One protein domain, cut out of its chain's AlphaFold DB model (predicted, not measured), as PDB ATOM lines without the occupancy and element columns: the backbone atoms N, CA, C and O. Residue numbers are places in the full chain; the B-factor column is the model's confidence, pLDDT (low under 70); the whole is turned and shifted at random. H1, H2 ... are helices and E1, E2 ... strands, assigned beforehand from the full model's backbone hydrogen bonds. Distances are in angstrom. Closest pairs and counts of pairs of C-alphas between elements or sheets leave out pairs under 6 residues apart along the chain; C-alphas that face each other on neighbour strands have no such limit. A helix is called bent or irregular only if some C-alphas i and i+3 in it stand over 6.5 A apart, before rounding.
ATOM      1  N   VAL A 139      26.585  59.215 -52.062       93.62
ATOM      2  CA  VAL A 139      27.997  58.849 -51.890       93.62
ATOM      3  C   VAL A 139      28.870  60.087 -52.038       93.62
ATOM      4  O   VAL A 139      28.924  60.698 -53.109       93.62
ATOM      5  N   TYR A 140      29.568  60.437 -50.963       93.06
ATOM      6  CA  TYR A 140      30.551  61.515 -50.924       93.06
ATOM      7  C   TYR A 140      31.951  60.912 -51.063       93.06
ATOM      8  O   TYR A 140      32.254  59.896 -50.441       93.06
ATOM      9  N   ASN A 141      32.797  61.510 -51.901       94.69
ATOM     10  CA  ASN A 141      34.116  60.971 -52.234       94.69
ATOM     11  C   ASN A 141      35.211  61.878 -51.669       94.69
ATOM     12  O   ASN A 141      35.248  63.068 -51.978       94.69
ATOM     13  N   PHE A 142      36.123  61.299 -50.891       91.50
ATOM     14  CA  PHE A 142      37.236  61.994 -50.250       91.50
ATOM     15  C   PHE A 142      38.565  61.376 -50.687       91.50
ATOM     16  O   PHE A 142      38.686  60.151 -50.779       91.50
ATOM     17  N   VAL A 143      39.570  62.219 -50.942       92.56
ATOM     18  CA  VAL A 143      40.923  61.809 -51.350       92.56
ATOM     19  C   VAL A 143      41.936  62.390 -50.368       92.56
ATOM     20  O   VAL A 143      41.886  63.582 -50.076       92.56
ATOM     21  N   TRP A 144      42.827  61.547 -49.846       86.31
ATOM     22  CA  TRP A 144      43.815  61.889 -48.818       86.31
ATOM     23  C   TRP A 144      45.209  61.399 -49.246       86.31
ATOM     24  O   TRP A 144      45.449  60.195 -49.329       86.31
ATOM     25  N   ASP A 145      46.137  62.328 -49.505       77.62
ATOM     26  CA  ASP A 145      47.482  62.050 -50.058       77.62
ATOM     27  C   ASP A 145      48.510  61.563 -48.992       77.62
ATOM     28  O   ASP A 145      49.701  61.416 -49.275       77.62
ATOM     29  N   GLY A 146      48.063  61.306 -47.756       69.31
ATOM     30  CA  GLY A 146      48.847  60.796 -46.622       69.31
ATOM     31  C   GLY A 146      48.015  60.779 -45.332       69.31
ATOM     32  O   GLY A 146      46.861  61.194 -45.356       69.31
ATOM     33  N   GLY A 147      48.559  60.311 -44.202       66.94
ATOM     34  CA  GLY A 147      47.893  60.446 -42.893       66.94
ATOM     35  C   GLY A 147      48.591  59.686 -41.764       66.94
ATOM     36  O   GLY A 147      49.117  58.601 -41.999       66.94
ATOM     37  N   ASP A 148      48.571  60.212 -40.535       67.44
ATOM     38  CA  ASP A 148      49.426  59.747 -39.422       67.44
ATOM     39  C   ASP A 148      48.937  58.466 -38.709       67.44
ATOM     40  O   ASP A 148      48.861  58.352 -37.489       67.44
ATOM     41  N   HIS A 149      48.575  57.459 -39.501       79.88
ATOM     42  CA  HIS A 149      48.144  56.157 -39.013       79.88
ATOM     43  C   HIS A 149      49.361  55.234 -38.859       79.88
ATOM     44  O   HIS A 149      50.213  55.152 -39.749       79.88
ATOM     45  N   PHE A 150      49.410  54.452 -37.776       85.19
ATOM     46  CA  PHE A 150      50.492  53.497 -37.469       85.19
ATOM     47  C   PHE A 150      50.919  52.634 -38.675       85.19
ATOM     48  O   PHE A 150      52.111  52.473 -38.949       85.19
ATOM     49  N   TYR A 151      49.950  52.125 -39.443       88.00
ATOM     50  CA  TYR A 151      50.211  51.315 -40.636       88.00
ATOM     51  C   TYR A 151      50.625  52.127 -41.872       88.00
ATOM     52  O   TYR A 151      51.356  51.592 -42.703       88.00
ATOM     53  N   HIS A 152      50.242  53.404 -41.996       89.75
ATOM     54  CA  HIS A 152      50.704  54.279 -43.081       89.75
ATOM     55  C   HIS A 152      52.211  54.534 -42.973       89.75
ATOM     56  O   HIS A 152      52.953  54.295 -43.925       89.75
ATOM     57  N   ASN A 153      52.684  54.918 -41.784       88.62
ATOM     58  CA  ASN A 153      54.104  55.166 -41.531       88.62
ATOM     59  C   ASN A 153      54.964  53.907 -41.769       88.62
ATOM     60  O   ASN A 153      56.027  53.982 -42.392       88.62
ATOM     61  N   ARG A 154      54.478  52.723 -41.363       87.81
ATOM     62  CA  ARG A 154      55.143  51.434 -41.641       87.81
ATOM     63  C   ARG A 154      55.099  51.035 -43.123       87.81
ATOM     64  O   ARG A 154      56.100  50.551 -43.649       87.81
ATOM     65  N   LEU A 155      53.984  51.272 -43.818       89.31
ATOM     66  CA  LEU A 155      53.861  51.069 -45.266       89.31
ATOM     67  C   LEU A 155      54.853  51.958 -46.031       89.31
ATOM     68  O   LEU A 155      55.599  51.451 -46.868       89.31
ATOM     69  N   LEU A 156      54.939  53.248 -45.692       88.88
ATOM     70  CA  LEU A 156      55.925  54.163 -46.272       88.88
ATOM     71  C   LEU A 156      57.369  53.722 -45.994       88.88
ATOM     72  O   LEU A 156      58.191  53.813 -46.903       88.88
ATOM     73  N   ARG A 157      57.688  53.207 -44.796       86.88
ATOM     74  CA  ARG A 157      59.016  52.636 -44.490       86.88
ATOM     75  C   ARG A 157      59.354  51.472 -45.429       86.88
ATOM     76  O   ARG A 157      60.390  51.519 -46.087       86.88
ATOM     77  N   VAL A 158      58.470  50.475 -45.551       87.12
ATOM     78  CA  VAL A 158      58.679  49.304 -46.431       87.12
ATOM     79  C   VAL A 158      58.814  49.717 -47.901       87.12
ATOM     80  O   VAL A 158      59.690  49.216 -48.606       87.12
ATOM     81  N   LEU A 159      57.988  50.657 -48.370       87.88
ATOM     82  CA  LEU A 159      58.042  51.135 -49.751       87.88
ATOM     83  C   LEU A 159      59.327  51.930 -50.033       87.88
ATOM     84  O   LEU A 159      60.013  51.619 -51.002       87.88
ATOM     85  N   ARG A 160      59.701  52.893 -49.178       85.50
ATOM     86  CA  ARG A 160      60.933  53.699 -49.327       85.50
ATOM     87  C   ARG A 160      62.210  52.856 -49.232       85.50
ATOM     88  O   ARG A 160      63.191  53.174 -49.892       85.50
ATOM     89  N   ALA A 161      62.200  51.773 -48.451       81.19
ATOM     90  CA  ALA A 161      63.322  50.835 -48.367       81.19
ATOM     91  C   ALA A 161      63.482  49.964 -49.629       81.19
ATOM     92  O   ALA A 161      64.584  49.502 -49.929       81.19
ATOM     93  N   ARG A 162      62.397  49.718 -50.381       77.88
ATOM     94  CA  ARG A 162      62.412  48.868 -51.585       77.88
ATOM     95  C   ARG A 162      62.500  49.650 -52.897       77.88
ATOM     96  O   ARG A 162      63.059  49.117 -53.861       77.88
ATOM     97  N   TYR A 163      61.931  50.849 -52.950       77.56
ATOM     98  CA  TYR A 163      61.753  51.655 -54.155       77.56
ATOM     99  C   TYR A 163      62.319  53.058 -53.923       77.56
ATOM    100  O   TYR A 163      61.994  53.708 -52.931       77.56
ATOM    101  N   SER A 164      63.176  53.510 -54.841       66.88
ATOM    102  CA  SER A 164      63.950  54.744 -54.700       66.88
ATOM    103  C   SER A 164      63.078  55.978 -54.441       66.88
ATOM    104  O   SER A 164      61.965  56.097 -54.963       66.88
ATOM    105  N   PHE A 165      63.624  56.915 -53.659       57.88
ATOM    106  CA  PHE A 165      62.975  58.179 -53.302       57.88
ATOM    107  C   PHE A 165      62.370  58.872 -54.537       57.88
ATOM    108  O   PHE A 165      63.023  58.999 -55.572       57.88
ATOM    109  N   GLY A 166      61.107  59.297 -54.431       63.34
ATOM    110  CA  GLY A 166      60.366  59.972 -55.505       63.34
ATOM    111  C   GLY A 166      59.505  59.076 -56.412       63.34
ATOM    112  O   GLY A 166      58.649  59.610 -57.106       63.34
ATOM    113  N   ARG A 167      59.643  57.738 -56.389       74.44
ATOM    114  CA  ARG A 167      58.802  56.807 -57.189       74.44
ATOM    115  C   ARG A 167      57.746  56.038 -56.376       74.44
ATOM    116  O   ARG A 167      57.367  54.924 -56.741       74.44
ATOM    117  N   VAL A 168      57.283  56.616 -55.267       86.19
ATOM    118  CA  VAL A 168      56.262  56.034 -54.380       86.19
ATOM    119  C   VAL A 168      55.234  57.097 -54.001       86.19
ATOM    120  O   VAL A 168      55.611  58.156 -53.505       86.19
ATOM    121  N   GLY A 169      53.949  56.780 -54.164       88.50
ATOM    122  CA  GLY A 169      52.826  57.562 -53.637       88.50
ATOM    123  C   GLY A 169      51.795  56.657 -52.960       88.50
ATOM    124  O   GLY A 169      51.613  55.512 -53.372       88.50
ATOM    125  N   VAL A 170      51.125  57.153 -51.921       91.81
ATOM    126  CA  VAL A 170      50.086  56.420 -51.178       91.81
ATOM    127  C   VAL A 170      48.872  57.333 -51.046       91.81
ATOM    128  O   VAL A 170      48.866  58.231 -50.215       91.81
ATOM    129  N   GLU A 171      47.865  57.111 -51.888       93.50
ATOM    130  CA  GLU A 171      46.640  57.916 -51.941       93.50
ATOM    131  C   GLU A 171      45.474  57.113 -51.351       93.50
ATOM    132  O   GLU A 171      45.157  56.023 -51.828       93.50
ATOM    133  N   TYR A 172      44.820  57.630 -50.315       93.81
ATOM    134  CA  TYR A 172      43.599  57.045 -49.765       93.81
ATOM    135  C   TYR A 172      42.377  57.618 -50.473       93.81
ATOM    136  O   TYR A 172      42.271  58.827 -50.665       93.81
ATOM    137  N   ARG A 173      41.426  56.751 -50.817       94.31
ATOM    138  CA  ARG A 173      40.105  57.120 -51.331       94.31
ATOM    139  C   ARG A 173      39.041  56.550 -50.412       94.31
ATOM    140  O   ARG A 173      38.942  55.329 -50.285       94.31
ATOM    141  N   SER A 174      38.275  57.435 -49.788       94.06
ATOM    142  CA  SER A 174      37.207  57.083 -48.855       94.06
ATOM    143  C   SER A 174      35.862  57.518 -49.422       94.06
ATOM    144  O   SER A 174      35.667  58.684 -49.760       94.06
ATOM    145  N   GLU A 175      34.944  56.567 -49.531       94.94
ATOM    146  CA  GLU A 175      33.553  56.788 -49.907       94.94
ATOM    147  C   GLU A 175      32.719  56.859 -48.615       94.94
ATOM    148  O   GLU A 175      32.673  55.875 -47.873       94.94
ATOM    149  N   TRP A 176      32.056  57.982 -48.332       95.31
ATOM    150  CA  TRP A 176      31.043  58.058 -47.271       95.31
ATOM    151  C   TRP A 176      29.665  57.820 -47.880       95.31
ATOM    152  O   TRP A 176      29.191  58.608 -48.704       95.31
ATOM    153  N   TRP A 177      29.043  56.714 -47.491       94.69
ATOM    154  CA  TRP A 177      27.738  56.270 -47.958       94.69
ATOM    155  C   TRP A 177      26.676  56.677 -46.939       94.69
ATOM    156  O   TRP A 177      26.748  56.273 -45.779       94.69
ATOM    157  N   THR A 178      25.673  57.452 -47.357       94.69
ATOM    158  CA  THR A 178      24.559  57.878 -46.495       94.69
ATOM    159  C   THR A 178      23.202  57.510 -47.089       94.69
ATOM    160  O   THR A 178      23.032  57.410 -48.308       94.69
ATOM    161  N   HIS A 179      22.220  57.279 -46.217       90.88
ATOM    162  CA  HIS A 179      20.860  56.903 -46.587       90.88
ATOM    163  C   HIS A 179      19.854  57.442 -45.566       90.88
ATOM    164  O   HIS A 179      20.179  57.597 -44.396       90.88
ATOM    165  N   VAL A 180      18.609  57.672 -45.992       88.88
ATOM    166  CA  VAL A 180      17.539  58.183 -45.110       88.88
ATOM    167  C   VAL A 180      17.051  57.118 -44.111       88.88
ATOM    168  O   VAL A 180      16.580  57.454 -43.033       88.88
ATOM    169  N   LEU A 181      17.164  55.832 -44.468       87.81
ATOM    170  CA  LEU A 181      16.623  54.695 -43.698       87.81
ATOM    171  C   LEU A 181      17.683  53.702 -43.188       87.81
ATOM    172  O   LEU A 181      17.333  52.723 -42.536       87.81
ATOM    173  N   TYR A 182      18.962  53.897 -43.525       89.31
ATOM    174  CA  TYR A 182      20.045  52.978 -43.156       89.31
ATOM    175  C   TYR A 182      21.217  53.752 -42.562       89.31
ATOM    176  O   TYR A 182      21.457  54.900 -42.936       89.31
ATOM    177  N   ARG A 183      21.954  53.108 -41.651       92.06
ATOM    178  CA  ARG A 183      23.155  53.680 -41.037       92.06
ATOM    179  C   ARG A 183      24.165  54.057 -42.124       92.06
ATOM    180  O   ARG A 183      24.414  53.264 -43.034       92.06
ATOM    181  N   SER A 184      24.729  55.255 -42.023       93.00
ATOM    182  CA  SER A 184      25.838  55.674 -42.876       93.00
ATOM    183  C   SER A 184      27.117  54.911 -42.528       93.00
ATOM    184  O   SER A 184      27.299  54.480 -41.391       93.00
ATOM    185  N   PHE A 185      27.993  54.732 -43.514       94.94
ATOM    186  CA  PHE A 185      29.261  54.023 -43.346       94.94
ATOM    187  C   PHE A 185      30.343  54.571 -44.278       94.94
ATOM    188  O   PHE A 185      30.066  55.214 -45.294       94.94
ATOM    189  N   TRP A 186      31.590  54.284 -43.934       95.12
ATOM    190  CA  TRP A 186      32.786  54.603 -44.691       95.12
ATOM    191  C   TRP A 186      33.344  53.359 -45.367       95.12
ATOM    192  O   TRP A 186      33.505  52.303 -44.753       95.12
ATOM    193  N   ARG A 187      33.690  53.501 -46.641       95.06
ATOM    194  CA  ARG A 187      34.334  52.462 -47.439       95.06
ATOM    195  C   ARG A 187      35.629  53.015 -48.013       95.06
ATOM    196  O   ARG A 187      35.618  53.824 -48.938       95.06
ATOM    197  N   THR A 188      36.753  52.584 -47.447       94.62
ATOM    198  CA  THR A 188      38.076  53.123 -47.783       94.62
ATOM    199  C   THR A 188      38.916  52.136 -48.588       94.62
ATOM    200  O   THR A 188      38.921  50.924 -48.356       94.62
ATOM    201  N   SER A 189      39.663  52.682 -49.543       94.38
ATOM    202  CA  SER A 189      40.704  51.994 -50.300       94.38
ATOM    203  C   SER A 189      41.992  52.813 -50.300       94.38
ATOM    204  O   SER A 189      41.956  54.040 -50.257       94.38
ATOM    205  N   VAL A 190      43.139  52.142 -50.364       94.19
ATOM    206  CA  VAL A 190      44.452  52.765 -50.540       94.19
ATOM    207  C   VAL A 190      45.034  52.380 -51.896       94.19
ATOM    208  O   VAL A 190      45.059  51.208 -52.277       94.19
ATOM    209  N   HIS A 191      45.483  53.393 -52.626       93.06
ATOM    210  CA  HIS A 191      46.035  53.331 -53.972       93.06
ATOM    211  C   HIS A 191      47.535  53.578 -53.850       93.06
ATOM    212  O   HIS A 191      47.999  54.717 -53.760       93.06
ATOM    213  N   VAL A 192      48.297  52.490 -53.784       91.94
ATOM    214  CA  VAL A 192      49.752  52.535 -53.661       91.94
ATOM    215  C   VAL A 192      50.344  52.588 -55.067       91.94
ATOM    216  O   VAL A 192      50.332  51.592 -55.793       91.94
ATOM    217  N   ARG A 193      50.842  53.765 -55.455       90.56
ATOM    218  CA  ARG A 193      51.584  53.981 -56.703       90.56
ATOM    219  C   ARG A 193      53.050  53.631 -56.476       90.56
ATOM    220  O   ARG A 193      53.679  54.178 -55.569       90.56
ATOM    221  N   VAL A 194      53.588  52.728 -57.290       88.19
ATOM    222  CA  VAL A 194      54.970  52.240 -57.209       88.19
ATOM    223  C   VAL A 194      55.554  52.196 -58.611       88.19
ATOM    224  O   VAL A 194      55.094  51.415 -59.436       88.19
ATOM    225  N   THR A 195      56.556  53.043 -58.854       80.56
ATOM    226  CA  THR A 195      57.033  53.423 -60.194       80.56
ATOM    227  C   THR A 195      55.880  53.838 -61.109       80.56
ATOM    228  O   THR A 195      55.501  55.004 -61.083       80.56
ATOM    229  N   ASP A 196      55.296  52.887 -61.831       79.31
ATOM    230  CA  ASP A 196      54.250  53.071 -62.840       79.31
ATOM    231  C   ASP A 196      53.063  52.100 -62.608       79.31
ATOM    232  O   ASP A 196      52.032  52.185 -63.275       79.31
ATOM    233  N   GLU A 197      53.170  51.194 -61.623       84.31
ATOM    234  CA  GLU A 197      52.090  50.303 -61.185       84.31
ATOM    235  C   GLU A 197      51.234  50.954 -60.087       84.31
ATOM    236  O   GLU A 197      51.747  51.600 -59.170       84.31
ATOM    237  N   ILE A 198      49.918  50.712 -60.117       89.62
ATOM    238  CA  ILE A 198      48.991  51.098 -59.042       89.62
ATOM    239  C   ILE A 198      48.392  49.833 -58.423       89.62
ATOM    240  O   ILE A 198      47.592  49.143 -59.056       89.62
ATOM    241  N   SER A 199      48.755  49.530 -57.174       90.81
ATOM    242  CA  SER A 199      48.101  48.478 -56.385       90.81
ATOM    243  C   SER A 199      46.997  49.085 -55.519       90.81
ATOM    244  O   SER A 199      47.251  50.010 -54.746       90.81
ATOM    245  N   VAL A 200      45.777  48.556 -55.627       93.19
ATOM    246  CA  VAL A 200      44.620  49.000 -54.834       93.19
ATOM    247  C   VAL A 200      44.303  47.965 -53.762       93.19
ATOM    248  O   VAL A 200      44.069  46.797 -54.074       93.19
ATOM    249  N   HIS A 201      44.260  48.400 -52.506       92.62
ATOM    250  CA  HIS A 201      43.888  47.578 -51.357       92.62
ATOM    251  C   HIS A 201      42.666  48.194 -50.674       92.62
ATOM    252  O   HIS A 201      42.625  49.401 -50.454       92.62
ATOM    253  N   TYR A 202      41.670  47.379 -50.346       92.44
ATOM    254  CA  TYR A 202      40.460  47.815 -49.647       92.44
ATOM    255  C   TYR A 202      40.582  47.509 -48.152       92.44
ATOM    256  O   TYR A 202      41.280  46.561 -47.778       92.44
ATOM    257  N   ALA A 203      39.871  48.266 -47.315       91.69
ATOM    258  CA  ALA A 203      39.511  47.798 -45.979       91.69
ATOM    259  C   ALA A 203      38.749  46.454 -46.073       91.69
ATOM    260  O   ALA A 203      38.091  46.166 -47.080       91.69
ATOM    261  N   LEU A 204      38.859  45.607 -45.047       87.88
ATOM    262  CA  LEU A 204      38.152  44.322 -44.981       87.88
ATOM    263  C   LEU A 204      36.643  44.551 -44.846       87.88
ATOM    264  O   LEU A 204      35.835  43.983 -45.594       87.88
ATOM    265  N   SER A 205      36.302  45.422 -43.902       89.06
ATOM    266  CA  SER A 205      34.947  45.807 -43.528       89.06
ATOM    267  C   SER A 205      34.640  47.233 -43.971       89.06
ATOM    268  O   SER A 205      35.532  48.009 -44.316       89.06
ATOM    269  N   ASP A 206      33.356  47.560 -43.938       91.44
ATOM    270  CA  ASP A 206      32.871  48.928 -44.066       91.44
ATOM    271  C   ASP A 206      32.739  49.480 -42.630       91.44
ATOM    272  O   ASP A 206      32.305  48.750 -41.736       91.44
ATOM    273  N   HIS A 207      33.205  50.707 -42.380       91.88
ATOM    274  CA  HIS A 207      33.526  51.214 -41.032       91.88
ATOM    275  C   HIS A 207      32.701  52.446 -40.644       91.88
ATOM    276  O   HIS A 207      32.193  53.160 -41.503       91.88
ATOM    277  N   ASP A 208      32.594  52.736 -39.348       89.75
ATOM    278  CA  ASP A 208      31.786  53.864 -38.853       89.75
ATOM    279  C   ASP A 208      32.484  55.231 -38.978       89.75
ATOM    280  O   ASP A 208      31.809  56.259 -39.030       89.75
ATOM    281  N   THR A 209      33.819  55.255 -39.070       91.69
ATOM    282  CA  THR A 209      34.623  56.480 -39.234       91.69
ATOM    283  C   THR A 209      35.655  56.328 -40.358       91.69
ATOM    284  O   THR A 209      36.014  55.210 -40.750       91.69
ATOM    285  N   GLN A 210      36.135  57.454 -40.894       91.25
ATOM    286  CA  GLN A 210      37.068  57.470 -42.023       91.25
ATOM    287  C   GLN A 210      38.453  56.931 -41.625       91.25
ATOM    288  O   GLN A 210      39.096  56.220 -42.396       91.25
ATOM    289  N   GLU A 211      38.899  57.233 -40.409       90.12
ATOM    290  CA  GLU A 211      40.235  56.956 -39.865       90.12
ATOM    291  C   GLU A 211      40.445  55.451 -39.679       90.12
ATOM    292  O   GLU A 211      41.478  54.904 -40.069       90.12
ATOM    293  N   VAL A 212      39.433  54.747 -39.159       91.50
ATOM    294  CA  VAL A 212      39.464  53.282 -39.020       91.50
ATOM    295  C   VAL A 212      39.507  52.615 -40.402       91.50
ATOM    296  O   VAL A 212      40.284  51.680 -40.612       91.50
ATOM    297  N   GLY A 213      38.763  53.149 -41.378       92.00
ATOM    298  CA  GLY A 213      38.833  52.712 -42.776       92.00
ATOM    299  C   GLY A 213      40.211  52.938 -43.415       92.00
ATOM    300  O   GLY A 213      40.730  52.045 -44.091       92.00
ATOM    301  N   ILE A 214      40.841  54.093 -43.170       91.62
ATOM    302  CA  ILE A 214      42.210  54.404 -43.613       91.62
ATOM    303  C   ILE A 214      43.218  53.452 -42.955       91.62
ATOM    304  O   ILE A 214      44.078  52.901 -43.649       91.62
ATOM    305  N   ALA A 215      43.099  53.211 -41.648       91.50
ATOM    306  CA  ALA A 215      43.981  52.326 -40.894       91.50
ATOM    307  C   ALA A 215      43.912  50.869 -41.383       91.50
ATOM    308  O   ALA A 215      44.962  50.258 -41.598       91.50
ATOM    309  N   ASP A 216      42.713  50.321 -41.611       91.88
ATOM    310  CA  ASP A 216      42.534  48.953 -42.114       91.88
ATOM    311  C   ASP A 216      42.989  48.812 -43.580       91.88
ATOM    312  O   ASP A 216      43.729  47.885 -43.917       91.88
ATOM    313  N   ALA A 217      42.668  49.775 -44.452       93.19
ATOM    314  CA  ALA A 217      43.183  49.782 -45.824       93.19
ATOM    315  C   ALA A 217      44.729  49.844 -45.855       93.19
ATOM    316  O   ALA A 217      45.373  49.083 -46.586       93.19
ATOM    317  N   ALA A 218      45.339  50.691 -45.015       93.12
ATOM    318  CA  ALA A 218      46.792  50.776 -44.850       93.12
ATOM    319  C   ALA A 218      47.401  49.466 -44.318       93.12
ATOM    320  O   ALA A 218      48.457  49.044 -44.788       93.12
ATOM    321  N   HIS A 219      46.727  48.803 -43.379       91.06
ATOM    322  CA  HIS A 219      47.104  47.508 -42.809       91.06
ATOM    323  C   HIS A 219      47.073  46.381 -43.858       91.06
ATOM    324  O   HIS A 219      48.053  45.636 -43.976       91.06
ATOM    325  N   GLN A 220      46.032  46.298 -44.701       91.38
ATOM    326  CA  GLN A 220      45.999  45.322 -45.802       91.38
ATOM    327  C   GLN A 220      47.114  45.571 -46.830       91.38
ATOM    328  O   GLN A 220      47.763  44.619 -47.275       91.38
ATOM    329  N   ALA A 221      47.389  46.833 -47.178       92.06
ATOM    330  CA  ALA A 221      48.512  47.177 -48.051       92.06
ATOM    331  C   ALA A 221      49.868  46.822 -47.414       92.06
ATOM    332  O   ALA A 221      50.695  46.178 -48.065       92.06
ATOM    333  N   TYR A 222      50.089  47.168 -46.139       91.00
ATOM    334  CA  TYR A 222      51.316  46.851 -45.403       91.00
ATOM    335  C   TYR A 222      51.594  45.346 -45.405       91.00
ATOM    336  O   TYR A 222      52.687  44.938 -45.792       91.00
ATOM    337  N   HIS A 223      50.612  44.500 -45.082       90.19
ATOM    338  CA  HIS A 223      50.809  43.049 -45.086       90.19
ATOM    339  C   HIS A 223      51.135  42.471 -46.473       90.19
ATOM    340  O   HIS A 223      51.935  41.532 -46.549       90.19
ATOM    341  N   VAL A 224      50.590  43.031 -47.562       89.69
ATOM    342  CA  VAL A 224      50.911  42.584 -48.931       89.69
ATOM    343  C   VAL A 224      52.287  43.066 -49.386       89.69
ATOM    344  O   VAL A 224      53.085  42.262 -49.872       89.69
ATOM    345  N   TYR A 225      52.624  44.343 -49.196       88.00
ATOM    346  CA  TYR A 225      53.951  44.854 -49.552       88.00
ATOM    347  C   TYR A 225      55.060  44.251 -48.686       88.00
ATOM    348  O   TYR A 225      56.137  43.944 -49.199       88.00
ATOM    349  N   ARG A 226      54.785  43.974 -47.408       86.88
ATOM    350  CA  ARG A 226      55.716  43.281 -46.512       86.88
ATOM    351  C   ARG A 226      55.859  41.788 -46.838       86.88
ATOM    352  O   ARG A 226      56.917  41.226 -46.571       86.88
ATOM    353  N   HIS A 227      54.876  41.153 -47.491       85.19
ATOM    354  CA  HIS A 227      55.091  39.852 -48.141       85.19
ATOM    355  C   HIS A 227      55.979  39.986 -49.387       85.19
ATOM    356  O   HIS A 227      57.015  39.330 -49.458       85.19
ATOM    357  N   LYS A 228      55.635  40.888 -50.325       84.19
ATOM    358  CA  LYS A 228      56.421  41.155 -51.554       84.19
ATOM    359  C   LYS A 228      57.899  41.479 -51.266       84.19
ATOM    360  O   LYS A 228      58.760  41.171 -52.084       84.19
ATOM    361  N   CYS A 229      58.197  42.101 -50.123       76.50
ATOM    362  CA  CYS A 229      59.550  42.518 -49.741       76.50
ATOM    363  C   CYS A 229      60.258  41.583 -48.743       76.50
ATOM    364  O   CYS A 229      61.397  41.878 -48.390       76.50
ATOM    365  N   PHE A 230      59.638  40.484 -48.284       77.31
ATOM    366  CA  PHE A 230      60.120  39.728 -47.114       77.31
ATOM    367  C   PHE A 230      61.587  39.283 -47.213       77.31
ATOM    368  O   PHE A 230      62.341  39.500 -46.274       77.31
ATOM    369  N   ALA A 231      62.025  38.777 -48.370       71.81
ATOM    370  CA  ALA A 231      63.407  38.336 -48.601       71.81
ATOM    371  C   ALA A 231      64.475  39.457 -48.536       71.81
ATOM    372  O   ALA A 231      65.661  39.183 -48.692       71.81
ATOM    373  N   LYS A 232      64.073  40.723 -48.347       69.00
ATOM    374  CA  LYS A 232      64.971  41.872 -48.120       69.00
ATOM    375  C   LYS A 232      64.822  42.499 -46.732       69.00
ATOM    376  O   LYS A 232      65.579  43.407 -46.403       69.00
ATOM    377  N   ILE A 233      63.873  42.021 -45.926       68.75
ATOM    378  CA  ILE A 233      63.739  42.398 -44.519       68.75
ATOM    379  C   ILE A 233      64.752  41.545 -43.758       68.75
ATOM    380  O   ILE A 233      64.528  40.355 -43.537       68.75
ATOM    381  N   LYS A 234      65.888  42.166 -43.424       57.66
ATOM    382  CA  LYS A 234      66.894  41.611 -42.508       57.66
ATOM    383  C   LYS A 234      66.292  41.443 -41.104       57.66
ATOM    384  O   LYS A 234      65.117  41.736 -40.890       57.66
ATOM    385  N   ASP A 235      67.103  40.991 -40.155       59.12
ATOM    386  CA  ASP A 235      66.741  40.715 -38.759       59.12
ATOM    387  C   ASP A 235      66.418  41.975 -37.931       59.12
ATOM    388  O   ASP A 235      67.061  42.304 -36.941       59.12
ATOM    389  N   GLU A 236      65.394  42.704 -38.368       64.25
ATOM    390  CA  GLU A 236      64.705  43.740 -37.609       64.25
ATOM    391  C   GLU A 236      63.651  43.099 -36.687       64.25
ATOM    392  O   GLU A 236      63.052  42.085 -37.057       64.25
ATOM    393  N   PRO A 237      63.281  43.727 -35.555       64.44
ATOM    394  CA  PRO A 237      62.145  43.271 -34.742       64.44
ATOM    395  C   PRO A 237      60.820  43.244 -35.535       64.44
ATOM    396  O   PRO A 237      59.911  42.476 -35.226       64.44
ATOM    397  N   GLU A 238      60.713  44.011 -36.629       66.00
ATOM    398  CA  GLU A 238      59.580  43.938 -37.560       66.00
ATOM    399  C   GLU A 238      59.530  42.634 -38.394       66.00
ATOM    400  O   GLU A 238      58.580  42.455 -39.158       66.00
ATOM    401  N   ARG A 239      60.487  41.697 -38.280       71.75
ATOM    402  CA  ARG A 239      60.537  40.431 -39.052       71.75
ATOM    403  C   ARG A 239      59.409  39.447 -38.694       71.75
ATOM    404  O   ARG A 239      58.956  38.698 -39.568       71.75
ATOM    405  N   TYR A 240      58.847  39.554 -37.488       72.62
ATOM    406  CA  TYR A 240      57.798  38.664 -36.957       72.62
ATOM    407  C   TYR A 240      56.363  39.186 -37.121       72.62
ATOM    408  O   TYR A 240      55.419  38.426 -36.927       72.62
ATOM    409  N   HIS A 241      56.160  40.431 -37.578       76.25
ATOM    410  CA  HIS A 241      54.814  40.909 -37.936       76.25
ATOM    411  C   HIS A 241      54.148  39.999 -38.994       76.25
ATOM    412  O   HIS A 241      54.861  39.389 -39.811       76.25
ATOM    413  N   PRO A 242      52.807  39.944 -39.080       81.62
ATOM    414  CA  PRO A 242      52.117  39.150 -40.094       81.62
ATOM    415  C   PRO A 242      52.382  39.639 -41.530       81.62
ATOM    416  O   PRO A 242      52.611  40.820 -41.794       81.62
ATOM    417  N   ARG A 243      52.374  38.713 -42.491       83.25
ATOM    418  CA  ARG A 243      52.464  38.962 -43.940       83.25
ATOM    419  C   ARG A 243      51.235  38.369 -44.624       83.25
ATOM    420  O   ARG A 243      50.724  37.354 -44.169       83.25
ATOM    421  N   ARG A 244      50.787  38.944 -45.740       83.81
ATOM    422  CA  ARG A 244      49.643  38.444 -46.524       83.81
ATOM    423  C   ARG A 244      50.056  38.303 -47.987       83.81
ATOM    424  O   ARG A 244      50.549  39.261 -48.570       83.81
ATOM    425  N   GLN A 245      49.848  37.142 -48.605       79.56
ATOM    426  CA  GLN A 245      49.987  37.035 -50.063       79.56
ATOM    427  C   GLN A 245      48.871  37.821 -50.759       79.56
ATOM    428  O   GLN A 245      47.737  37.854 -50.285       79.56
ATOM    429  N   SER A 246      49.173  38.463 -51.888       78.00
ATOM    430  CA  SER A 246      48.166  39.224 -52.635       78.00
ATOM    431  C   SER A 246      47.040  38.289 -53.095       78.00
ATOM    432  O   SER A 246      47.284  37.389 -53.890       78.00
ATOM    433  N   GLY A 247      45.824  38.494 -52.579       73.94
ATOM    434  CA  GLY A 247      44.661  37.624 -52.810       73.94
ATOM    435  C   GLY A 247      44.400  36.559 -51.730       73.94
ATOM    436  O   GLY A 247      43.321  35.975 -51.725       73.94
ATOM    437  N   ALA A 248      45.320  36.331 -50.786       77.00
ATOM    438  CA  ALA A 248      45.159  35.329 -49.728       77.00
ATOM    439  C   ALA A 248      44.411  35.869 -48.494       77.00
ATOM    440  O   ALA A 248      44.718  36.946 -47.974       77.00
ATOM    441  N   THR A 249      43.467  35.080 -47.974       72.81
ATOM    442  CA  THR A 249      42.700  35.373 -46.747       72.81
ATOM    443  C   THR A 249      43.462  35.040 -45.461       72.81
ATOM    444  O   THR A 249      43.262  35.713 -44.450       72.81
ATOM    445  N   ALA A 250      44.398  34.090 -45.501       79.00
ATOM    446  CA  ALA A 250      45.309  33.797 -44.394       79.00
ATOM    447  C   ALA A 250      46.470  34.810 -44.301       79.00
ATOM    448  O   ALA A 250      46.880  35.408 -45.301       79.00
ATOM    449  N   CYS A 251      47.020  34.961 -43.095       79.88
ATOM    450  CA  CYS A 251      48.296  35.634 -42.847       79.88
ATOM    451  C   CYS A 251      49.384  34.602 -42.508       79.88
ATOM    452  O   CYS A 251      49.094  33.538 -41.968       79.88
ATOM    453  N   THR A 252      50.641  34.941 -42.781       79.25
ATOM    454  CA  THR A 252      51.828  34.121 -42.503       79.25
ATOM    455  C   THR A 252      52.816  34.928 -41.663       79.25
ATOM    456  O   THR A 252      53.175  36.046 -42.033       79.25
ATOM    457  N   ILE A 253      53.265  34.373 -40.540       81.38
ATOM    458  CA  ILE A 253      54.304  34.947 -39.664       81.38
ATOM    459  C   ILE A 253      55.669  34.313 -40.029       81.38
ATOM    460  O   ILE A 253      55.733  33.449 -40.905       81.38
ATOM    461  N   ALA A 254      56.792  34.798 -39.487       72.88
ATOM    462  CA  ALA A 254      58.075  34.101 -39.640       72.88
ATOM    463  C   ALA A 254      58.104  32.855 -38.741       72.88
ATOM    464  O   ALA A 254      57.625  32.917 -37.613       72.88
ATOM    465  N   SER A 255      58.656  31.744 -39.234       67.19
ATOM    466  CA  SER A 255      58.969  30.600 -38.373       67.19
ATOM    467  C   SER A 255      60.062  31.014 -37.392       67.19
ATOM    468  O   SER A 255      61.094  31.522 -37.819       67.19
ATOM    469  N   THR A 256      59.847  30.793 -36.099       65.50
ATOM    470  CA  THR A 256      60.887  30.941 -35.071       65.50
ATOM    471  C   THR A 256      61.711  29.664 -34.884       65.50
ATOM    472  O   THR A 256      62.721  29.700 -34.190       65.50
ATOM    473  N   ALA A 257      61.315  28.543 -35.502       57.03
ATOM    474  CA  ALA A 257      61.932  27.231 -35.285       57.03
ATOM    475  C   ALA A 257      63.398  27.158 -35.749       57.03
ATOM    476  O   ALA A 257      64.209  26.482 -35.124       57.03
ATOM    477  N   ASP A 258      63.736  27.875 -36.821       56.38
ATOM    478  CA  ASP A 258      65.073  27.885 -37.424       56.38
ATOM    479  C   ASP A 258      65.976  29.001 -36.855       56.38
ATOM    480  O   ASP A 258      67.123  29.167 -37.276       56.38
ATOM    481  N   GLU A 259      65.463  29.809 -35.919       58.22
ATOM    482  CA  GLU A 259      66.041  31.103 -35.559       58.22
ATOM    483  C   GLU A 259      66.527  31.136 -34.106       58.22
ATOM    484  O   GLU A 259      65.751  31.024 -33.156       58.22
ATOM    485  N   LYS A 260      67.833  31.369 -33.927       55.16
ATOM    486  CA  LYS A 260      68.502  31.536 -32.621       55.16
ATOM    487  C   LYS A 260      68.219  32.905 -31.979       55.16
ATOM    488  O   LYS A 260      69.133  33.577 -31.511       55.16
ATOM    489  N   ASN A 261      66.967  33.350 -32.010       58.06
ATOM    490  CA  ASN A 261      66.544  34.593 -31.377       58.06
ATOM    491  C   ASN A 261      66.100  34.299 -29.936       58.06
ATOM    492  O   ASN A 261      64.925  34.036 -29.678       58.06
ATOM    493  N   GLU A 262      67.065  34.297 -29.016       57.97
ATOM    494  CA  GLU A 262      66.884  33.915 -27.607       57.97
ATOM    495  C   GLU A 262      65.785  34.741 -26.908       57.97
ATOM    496  O   GLU A 262      64.995  34.189 -26.143       57.97
TER     497      GLU A 262
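Overview. This is residues 139 to 262 of the 450 residues of an uncharacterized protein of Digitaria exilis (UniProt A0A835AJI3). A twisted sheet of four strands has two helices side by side over one face, the long H2 slanting over E2, E3 and E4 and H1 next to it; the other face bears no named helix. The loop of the long hairpin E2-E3 and the final unnamed stretch lie at opposite ends of the elongated outline, 59 by 33 by 25 A. The 124 printed residues hold E1, H1, E2, E3, E4, H2 and H3 in chain order, class mixed; the sheet, E1 E2 E3 E4, is antiparallel. The whole is only just compact, close to loose, with a radius of gyration of the C-alphas of 16.1 A.

Along the chain. E1 is residues 139 to 144, from C-alpha 139 at (27.997, 58.849, -51.890); E2 is 168 to 178, 32.7 A; E3 is 185 to 194, 29.3 A; E4 is 197 to 202. H2 is 210 to 228, 27.0 A, ending at (56.421, 41.155, -51.554); H1 is 150 to 162, 19.0 A; H3 is 237 to 240, only just irregular at 6.7 A.

Arrangement. N 142 and O 174 of E1 and E2 are 2.9 A apart, N 173 and O 189 of E2 and E3 2.8 A, N 190 and O 201 of E3 and E4 2.8 A. E2, E3 and E4 form a meander, each strand the antiparallel neighbour of the one before. H2 is on the sheet at a height of 7.8 A, C-alphas 188 and 213 being 5.1 A apart. H1, on the same face, touches H2 at a shallow tilt of 31 degrees, the same way; their closest C-alphas, Leu 155 and Tyr 222, are 4.9 A apart. In H1 and H2 every O i to N i+4 pair is within hydrogen-bond range; H3 is too short for one. H3 is not on the sheet.

Size, cuts and confidence. The farthest C-alphas, Val 180 and Lys 260, are 58.8 A apart. The printed part has no cut and no long link. Residues 146 to 148, 164 to 166, 232 to 238 and 255 to 262 have pLDDT under 70.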